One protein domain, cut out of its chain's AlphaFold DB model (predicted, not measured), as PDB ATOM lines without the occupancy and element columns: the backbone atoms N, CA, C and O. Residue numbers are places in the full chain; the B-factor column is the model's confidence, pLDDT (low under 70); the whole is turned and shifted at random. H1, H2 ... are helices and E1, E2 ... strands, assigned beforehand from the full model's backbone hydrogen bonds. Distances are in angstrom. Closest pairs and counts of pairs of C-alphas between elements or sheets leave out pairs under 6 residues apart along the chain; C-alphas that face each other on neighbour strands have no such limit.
ATOM      1  N   THR A 114     -46.409  -2.612 -21.655       87.12
ATOM      2  CA  THR A 114     -47.828  -2.973 -21.606       87.12
ATOM      3  C   THR A 114     -48.045  -4.430 -22.014       87.12
ATOM      4  O   THR A 114     -47.238  -5.050 -22.714       87.12
ATOM      5  N   TYR A 115     -49.140  -5.026 -21.545       86.56
ATOM      6  CA  TYR A 115     -49.482  -6.418 -21.830       86.56
ATOM      7  C   TYR A 115     -50.610  -6.475 -22.853       86.56
ATOM      8  O   TYR A 115     -51.719  -6.019 -22.592       86.56
ATOM      9  N   THR A 116     -50.349  -7.101 -23.998       84.38
ATOM     10  CA  THR A 116     -51.405  -7.459 -24.956       84.38
ATOM     11  C   THR A 116     -51.784  -8.919 -24.773       84.38
ATOM     12  O   THR A 116     -50.943  -9.823 -24.864       84.38
ATOM     13  N   TRP A 117     -53.063  -9.146 -24.491       85.06
ATOM     14  CA  TRP A 117     -53.646 -10.474 -24.350       85.06
ATOM     15  C   TRP A 117     -54.219 -10.910 -25.698       85.06
ATOM     16  O   TRP A 117     -54.983 -10.179 -26.320       85.06
ATOM     17  N   GLY A 118     -53.805 -12.084 -26.168       78.69
ATOM     18  CA  GLY A 118     -54.411 -12.745 -27.323       78.69
ATOM     19  C   GLY A 118     -55.344 -13.868 -26.877       78.69
ATOM     20  O   GLY A 118     -55.366 -14.233 -25.705       78.69
ATOM     21  N   ASN A 119     -56.064 -14.464 -27.828       76.06
ATOM     22  CA  ASN A 119     -57.031 -15.529 -27.537       76.06
ATOM     23  C   ASN A 119     -56.388 -16.810 -26.956       76.06
ATOM     24  O   ASN A 119     -57.083 -17.597 -26.322       76.06
ATOM     25  N   LEU A 120     -55.080 -17.033 -27.160       77.69
ATOM     26  CA  LEU A 120     -54.326 -18.190 -26.654       77.69
ATOM     27  C   LEU A 120     -52.865 -17.809 -26.326       77.69
ATOM     28  O   LEU A 120     -52.219 -17.091 -27.090       77.69
ATOM     29  N   GLY A 121     -52.317 -18.371 -25.242       81.12
ATOM     30  CA  GLY A 121     -50.885 -18.324 -24.909       81.12
ATOM     31  C   GLY A 121     -50.451 -17.220 -23.933       81.12
ATOM     32  O   GLY A 121     -51.261 -16.532 -23.320       81.12
ATOM     33  N   ARG A 122     -49.127 -17.087 -23.749       81.12
ATOM     34  CA  ARG A 122     -48.520 -16.105 -22.833       81.12
ATOM     35  C   ARG A 122     -48.737 -14.669 -23.350       81.12
ATOM     36  O   ARG A 122     -48.490 -14.439 -24.537       81.12
ATOM     37  N   PRO A 123     -49.066 -13.698 -22.476       87.00
ATOM     38  CA  PRO A 123     -49.219 -12.293 -22.849       87.00
ATOM     39  C   PRO A 123     -48.000 -11.727 -23.563       87.00
ATOM     40  O   PRO A 123     -46.846 -12.004 -23.208       87.00
ATOM     41  N   ARG A 124     -48.258 -10.885 -24.558       88.38
ATOM     42  CA  ARG A 124     -47.222 -10.233 -25.343       88.38
ATOM     43  C   ARG A 124     -46.840  -8.905 -24.671       88.38
ATOM     44  O   ARG A 124     -47.641  -7.989 -24.581       88.38
ATOM     45  N   LEU A 125     -45.579  -8.817 -24.235       90.44
ATOM     46  CA  LEU A 125     -44.964  -7.620 -23.632       90.44
ATOM     47  C   LEU A 125     -44.667  -6.566 -24.699       90.44
ATOM     48  O   LEU A 125     -43.735  -6.759 -25.489       90.44
ATOM     49  N   GLU A 126     -45.492  -5.537 -24.807       90.19
ATOM     50  CA  GLU A 126     -45.409  -4.409 -25.740       90.19
ATOM     51  C   GLU A 126     -44.604  -3.266 -25.134       90.19
ATOM     52  O   GLU A 126     -44.591  -3.096 -23.926       90.19
ATOM     53  N   ILE A 127     -43.903  -2.520 -25.981       91.19
ATOM     54  CA  ILE A 127     -43.205  -1.286 -25.614       91.19
ATOM     55  C   ILE A 127     -43.544  -0.309 -26.728       91.19
ATOM     56  O   ILE A 127     -43.444  -0.700 -27.903       91.19
ATOM     57  N   SER A 128     -43.985   0.903 -26.390       91.50
ATOM     58  CA  SER A 128     -44.378   1.863 -27.415       91.50
ATOM     59  C   SER A 128     -43.172   2.249 -28.278       91.50
ATOM     60  O   SER A 128     -42.004   2.114 -27.894       91.50
ATOM     61  N   ARG A 129     -43.440   2.696 -29.508       92.25
ATOM     62  CA  ARG A 129     -42.365   3.105 -30.416       92.25
ATOM     63  C   ARG A 129     -41.613   4.320 -29.878       92.25
ATOM     64  O   ARG A 129     -40.410   4.414 -30.118       92.25
ATOM     65  N   ASP A 130     -42.306   5.233 -29.210       91.38
ATOM     66  CA  ASP A 130     -41.706   6.465 -28.710       91.38
ATOM     67  C   ASP A 130     -40.870   6.197 -27.455       91.38
ATOM     68  O   ASP A 130     -39.712   6.615 -27.439       91.38
ATOM     69  N   ASP A 131     -41.323   5.320 -26.550       91.62
ATOM     70  CA  ASP A 131     -40.500   4.862 -25.417       91.62
ATOM     71  C   ASP A 131     -39.226   4.167 -25.910       91.62
ATOM     72  O   ASP A 131     -38.133   4.392 -25.401       91.62
ATOM     73  N   LEU A 132     -39.318   3.335 -26.956       92.62
ATOM     74  CA  LEU A 132     -38.129   2.700 -27.535       92.62
ATOM     75  C   LEU A 132     -37.148   3.719 -28.122       92.62
ATOM     76  O   LEU A 132     -35.940   3.475 -28.086       92.62
ATOM     77  N   LYS A 133     -37.626   4.830 -28.692       92.25
ATOM     78  CA  LYS A 133     -36.738   5.894 -29.183       92.25
ATOM     79  C   LYS A 133     -36.071   6.610 -28.022       92.25
ATOM     80  O   LYS A 133     -34.859   6.793 -28.078       92.25
ATOM     81  N   GLU A 134     -36.832   6.970 -26.998       91.00
ATOM     82  CA  GLU A 134     -36.323   7.637 -25.802       91.00
ATOM     83  C   GLU A 134     -35.297   6.760 -25.075       91.00
ATOM     84  O   GLU A 134     -34.166   7.169 -24.828       91.00
ATOM     85  N   LEU A 135     -35.590   5.476 -24.888       91.56
ATOM     86  CA  LEU A 135     -34.620   4.521 -24.356       91.56
ATOM     87  C   LEU A 135     -33.336   4.477 -25.195       91.56
ATOM     88  O   LEU A 135     -32.239   4.340 -24.654       91.56
ATOM     89  N   LEU A 136     -33.429   4.605 -26.521       92.31
ATOM     90  CA  LEU A 136     -32.252   4.636 -27.385       92.31
ATOM     91  C   LEU A 136     -31.449   5.943 -27.291       92.31
ATOM     92  O   LEU A 136     -30.233   5.875 -27.533       92.31
ATOM     93  N   THR A 137     -32.060   7.087 -26.947       90.12
ATOM     94  CA  THR A 137     -31.352   8.375 -26.796       90.12
ATOM     95  C   THR A 137     -30.406   8.368 -25.598       90.12
ATOM     96  O   THR A 137     -29.308   8.909 -25.713       90.12
ATOM     97  N   THR A 138     -30.730   7.627 -24.529       89.69
ATOM     98  CA  THR A 138     -29.860   7.436 -23.341       89.69
ATOM     99  C   THR A 138     -28.477   6.847 -23.662       89.69
ATOM    100  O   THR A 138     -27.569   6.826 -22.834       89.69
ATOM    101  N   ALA A 139     -28.305   6.309 -24.873       90.12
ATOM    102  CA  ALA A 139     -27.092   5.678 -25.372       90.12
ATOM    103  C   ALA A 139     -26.569   4.478 -24.554       90.12
ATOM    104  O   ALA A 139     -25.461   3.992 -24.820       90.12
ATOM    105  N   LEU A 140     -27.388   3.932 -23.652       90.06
ATOM    106  CA  LEU A 140     -27.068   2.756 -22.851       90.06
ATOM    107  C   LEU A 140     -27.020   1.465 -23.694       90.06
ATOM    108  O   LEU A 140     -27.589   1.380 -24.793       90.06
ATOM    109  N   PRO A 141     -26.336   0.412 -23.207       89.81
ATOM    110  CA  PRO A 141     -26.390  -0.901 -23.830       89.81
ATOM    111  C   PRO A 141     -27.817  -1.463 -23.827       89.81
ATOM    112  O   PRO A 141     -28.506  -1.410 -22.816       89.81
ATOM    113  N   VAL A 142     -28.218  -2.140 -24.909       92.31
ATOM    114  CA  VAL A 142     -29.550  -2.781 -25.019       92.31
ATOM    115  C   VAL A 142     -29.828  -3.761 -23.873       92.31
ATOM    116  O   VAL A 142     -30.973  -3.954 -23.482       92.31
ATOM    117  N   LYS A 143     -28.784  -4.386 -23.316       91.69
ATOM    118  CA  LYS A 143     -28.911  -5.232 -22.124       91.69
ATOM    119  C   LYS A 143     -29.427  -4.429 -20.924       91.69
ATOM    120  O   LYS A 143     -30.346  -4.894 -20.267       91.69
ATOM    121  N   THR A 144     -28.848  -3.257 -20.678       91.00
ATOM    122  CA  THR A 144     -29.238  -2.352 -19.593       91.00
ATOM    123  C   THR A 144     -30.644  -1.820 -19.826       91.00
ATOM    124  O   THR A 144     -31.465  -1.916 -18.930       91.00
ATOM    125  N   LEU A 145     -30.968  -1.391 -21.052       92.00
ATOM    126  CA  LEU A 145     -32.331  -0.969 -21.405       92.00
ATOM    127  C   LEU A 145     -33.360  -2.073 -21.134       92.00
ATOM    128  O   LEU A 145     -34.414  -1.827 -20.569       92.00
ATOM    129  N   ALA A 146     -33.041  -3.317 -21.498       90.12
ATOM    130  CA  ALA A 146     -33.923  -4.446 -21.232       90.12
ATOM    131  C   ALA A 146     -34.123  -4.687 -19.726       90.12
ATOM    132  O   ALA A 146     -35.240  -4.970 -19.308       90.12
ATOM    133  N   GLN A 147     -33.059  -4.550 -18.926       89.19
ATOM    134  CA  GLN A 147     -33.130  -4.658 -17.467       89.19
ATOM    135  C   GLN A 147     -33.982  -3.542 -16.854       89.19
ATOM    136  O   GLN A 147     -34.819  -3.849 -16.014       89.19
ATOM    137  N   LEU A 148     -33.820  -2.297 -17.315       87.81
ATOM    138  CA  LEU A 148     -34.618  -1.148 -16.872       87.81
ATOM    139  C   LEU A 148     -36.110  -1.356 -17.156       87.81
ATOM    140  O   LEU A 148     -36.937  -1.114 -16.293       87.81
ATOM    141  N   CYS A 149     -36.456  -1.889 -18.328       87.44
ATOM    142  CA  CYS A 149     -37.847  -2.188 -18.674       87.44
ATOM    143  C   CYS A 149     -38.369  -3.513 -18.082       87.44
ATOM    144  O   CYS A 149     -39.462  -3.938 -18.434       87.44
ATOM    145  N   GLY A 150     -37.587  -4.249 -17.282       87.38
ATOM    146  CA  GLY A 150     -38.015  -5.543 -16.733       87.38
ATOM    147  C   GLY A 150     -38.234  -6.651 -17.778       87.38
ATOM    148  O   GLY A 150     -38.933  -7.633 -17.519       87.38
ATOM    149  N   VAL A 151     -37.641  -6.539 -18.974       90.19
ATOM    150  CA  VAL A 151     -37.799  -7.517 -20.065       90.19
ATOM    151  C   VAL A 151     -36.501  -8.239 -20.403       90.19
ATOM    152  O   VAL A 151     -35.386  -7.779 -20.174       90.19
ATOM    153  N   SER A 152     -36.620  -9.400 -21.048       90.69
ATOM    154  CA  SER A 152     -35.439 -10.070 -21.587       90.69
ATOM    155  C   SER A 152     -34.814  -9.255 -22.729       90.69
ATOM    156  O   SER A 152     -35.510  -8.661 -23.559       90.69
ATOM    157  N   ARG A 153     -33.486  -9.333 -22.878       94.19
ATOM    158  CA  ARG A 153     -32.763  -8.781 -24.041       94.19
ATOM    159  C   ARG A 153     -33.328  -9.279 -25.381       94.19
ATOM    160  O   ARG A 153     -33.259  -8.566 -26.380       94.19
ATOM    161  N   ARG A 154     -33.866 -10.504 -25.428       94.19
ATOM    162  CA  ARG A 154     -34.509 -11.060 -26.631       94.19
ATOM    163  C   ARG A 154     -35.809 -10.321 -26.948       94.19
ATOM    164  O   ARG A 154     -36.023  -9.974 -28.105       94.19
ATOM    165  N   THR A 155     -36.627 -10.040 -25.934       93.38
ATOM    166  CA  THR A 155     -37.857  -9.246 -26.062       93.38
ATOM    167  C   THR A 155     -37.541  -7.837 -26.547       93.38
ATOM    168  O   THR A 155     -38.096  -7.424 -27.558       93.38
ATOM    169  N   MET A 156     -36.589  -7.150 -25.910       94.19
ATOM    170  CA  MET A 156     -36.170  -5.800 -26.303       94.19
ATOM    171  C   MET A 156     -35.713  -5.739 -27.771       94.19
ATOM    172  O   MET A 156     -36.229  -4.953 -28.558       94.19
ATOM    173  N   ASN A 157     -34.809  -6.636 -28.190       94.56
ATOM    174  CA  ASN A 157     -34.354  -6.690 -29.587       94.56
ATOM    175  C   ASN A 157     -35.484  -7.003 -30.576       94.56
ATOM    176  O   ASN A 157     -35.490  -6.477 -31.687       94.56
ATOM    177  N   ARG A 158     -36.432  -7.864 -30.187       94.38
ATOM    178  CA  ARG A 158     -37.610  -8.160 -31.004       94.38
ATOM    179  C   ARG A 158     -38.459  -6.901 -31.205       94.38
ATOM    180  O   ARG A 158     -38.811  -6.617 -32.342       94.38
ATOM    181  N   ARG A 159     -38.720  -6.129 -30.145       94.56
ATOM    182  CA  ARG A 159     -39.494  -4.876 -30.221       94.56
ATOM    183  C   ARG A 159     -38.810  -3.802 -31.051       94.56
ATOM    184  O   ARG A 159     -39.445  -3.220 -31.923       94.56
ATOM    185  N   LEU A 160     -37.500  -3.635 -30.879       94.56
ATOM    186  CA  LEU A 160     -36.699  -2.759 -31.733       94.56
ATOM    187  C   LEU A 160     -36.814  -3.148 -33.215       94.56
ATOM    188  O   LEU A 160     -37.068  -2.289 -34.053       94.56
ATOM    189  N   LYS A 161     -36.694  -4.443 -33.541       94.69
ATOM    190  CA  LYS A 161     -36.796  -4.933 -34.924       94.69
ATOM    191  C   LYS A 161     -38.195  -4.738 -35.515       94.69
ATOM    192  O   LYS A 161     -38.295  -4.292 -36.652       94.69
ATOM    193  N   GLU A 162     -39.245  -5.064 -34.763       94.38
ATOM    194  CA  GLU A 162     -40.645  -4.871 -35.178       94.38
ATOM    195  C   GLU A 162     -40.928  -3.397 -35.524       94.38
ATOM    196  O   GLU A 162     -41.612  -3.121 -36.502       94.38
ATOM    197  N   GLN A 163     -40.334  -2.460 -34.779       92.94
ATOM    198  CA  GLN A 163     -40.487  -1.015 -34.985       92.94
ATOM    199  C   GLN A 163     -39.419  -0.397 -35.911       92.94
ATOM    200  O   GLN A 163     -39.332   0.827 -36.026       92.94
ATOM    201  N   SER A 164     -38.594  -1.220 -36.574       93.31
ATOM    202  CA  SER A 164     -37.480  -0.790 -37.441       93.31
ATOM    203  C   SER A 164     -36.476   0.165 -36.768       93.31
ATOM    204  O   SER A 164     -35.847   0.997 -37.420       93.31
ATOM    205  N   LEU A 165     -36.301   0.040 -35.452       93.56
ATOM    206  CA  LEU A 165     -35.353   0.811 -34.654       93.56
ATOM    207  C   LEU A 165     -34.055   0.028 -34.446       93.56
ATOM    208  O   LEU A 165     -34.040  -1.195 -34.291       93.56
ATOM    209  N   SER A 166     -32.930   0.738 -34.408       91.81
ATOM    210  CA  SER A 166     -31.644   0.127 -34.087       91.81
ATOM    211  C   SER A 166     -30.696   1.124 -33.441       91.81
ATOM    212  O   SER A 166     -30.679   2.300 -33.789       91.81
ATOM    213  N   VAL A 167     -29.810   0.621 -32.579       89.12
ATOM    214  CA  VAL A 167     -28.704   1.411 -32.010       89.12
ATOM    215  C   VAL A 167     -27.836   2.037 -33.106       89.12
ATOM    216  O   VAL A 167     -27.304   3.128 -32.928       89.12
ATOM    217  N   ARG A 168     -27.692   1.349 -34.248       88.25
ATOM    218  CA  ARG A 168     -26.905   1.839 -35.385       88.25
ATOM    219  C   ARG A 168     -27.537   3.065 -36.041       88.25
ATOM    220  O   ARG A 168     -26.796   3.933 -36.480       88.25
ATOM    221  N   GLY A 169     -28.867   3.136 -36.067       87.88
ATOM    222  CA  GLY A 169     -29.608   4.292 -36.574       87.88
ATOM    223  C   GLY A 169     -29.454   5.543 -35.707       87.88
ATOM    224  O   GLY A 169     -29.683   6.640 -36.190       87.88
ATOM    225  N   CYS A 170     -29.016   5.394 -34.455       90.00
ATOM    226  CA  CYS A 170     -28.754   6.518 -33.559       90.00
ATOM    227  C   CYS A 170     -27.333   7.084 -33.688       90.00
ATOM    228  O   CYS A 170     -26.985   7.985 -32.930       90.00
ATOM    229  N   TYR A 171     -26.470   6.525 -34.548       93.62
ATOM    230  CA  TYR A 171     -25.134   7.084 -34.752       93.62
ATOM    231  C   TYR A 171     -25.199   8.359 -35.587       93.62
ATOM    232  O   TYR A 171     -25.908   8.416 -36.588       93.62
TER     233      TYR A 171
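What this domain is: This is residues 114 to 171 of the 260 residues of the protein "uncharacterized protein LOC113075707" of Carassius auratus (UniProt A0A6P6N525). Three short helices, H1, H2 and H3, make a small cluster, set steeply to one another with their centres in a triangle, and a narrow hairpin of two strands, E1 and E2, reaches out from it as an arm. The four-residue helix H4 lies at the other end of the long axis, beyond H1. The printed part has 58 residues with two named strands and four named helices, in the order E1 E2 H1 H2 H3 H4; the sheet, E1 - E2, is antiparallel and the class is mostly helix. The whole is compact, with a radius of gyration of the C-alphas of 11.7 A, yet elongated, spanning 40 by 20 by 16 A.

Where its parts are: E1 is residues 114 to 116, beginning at C-alpha 114 at (-47.828, -2.973, -21.606). E2 is residues 124 to 127, 9.8 A long. H1 is residues 129 to 137, 12.7 A from first to last C-alpha. H2 is residues 142 to 148, 9.7 A long. H3, residues 153 to 162, is the longest helix at 14.2 A, and it begins at C-alpha 153 at (-32.763, -8.781, -24.041). H4 is residues 167 to 170, 5.3 A long, ending at C-alpha 170 at (-28.754, 6.518, -33.559).

How they stand to each other: E1 and E2 form a hairpin, with 141 degrees between their directions; N 114 and O 126 are 2.9 A apart and N 126 and O 114 are 2.8 A apart, both within hydrogen-bond range. E1 is apart from the four helices. The closest C-alphas of E2 and H3 are those of Ile 127 and Arg 159, 6.9 A apart. H1 and H3 are close but not clearly touching, with Leu 132 and Leu 160 the closest C-alphas at 7.0 A, and run opposite ways at a steep tilt of 62 degrees. H1 and H2 are also close but not clearly touching; their closest C-alphas, of Leu 135 and Leu 145, are 6.6 A apart. H2 and H3 touch, the C-alphas of Ala 146 and Arg 153 coming closest at 5.3 A, and are only just about perpendicular at 70.3 degrees. H1 and H4 only just touch, with 3 pairs of C-alphas within 8 A; the closest are those of Leu 136 and Val 167, 6.7 A apart. In H1, H2 and H3 every O i to N i+4 pair is within hydrogen-bond range, while H4 is too short for such a pair.

The domain as a whole: The two C-alphas farthest apart are those of Asn 119 and Tyr 171, 39.8 A. The printed part has no cut. No link is long; that from E1 to E2 is short, with 7 residues, and the others are tight. The mean pLDDT of the printed part is 89.9, and no printed residue is under 70.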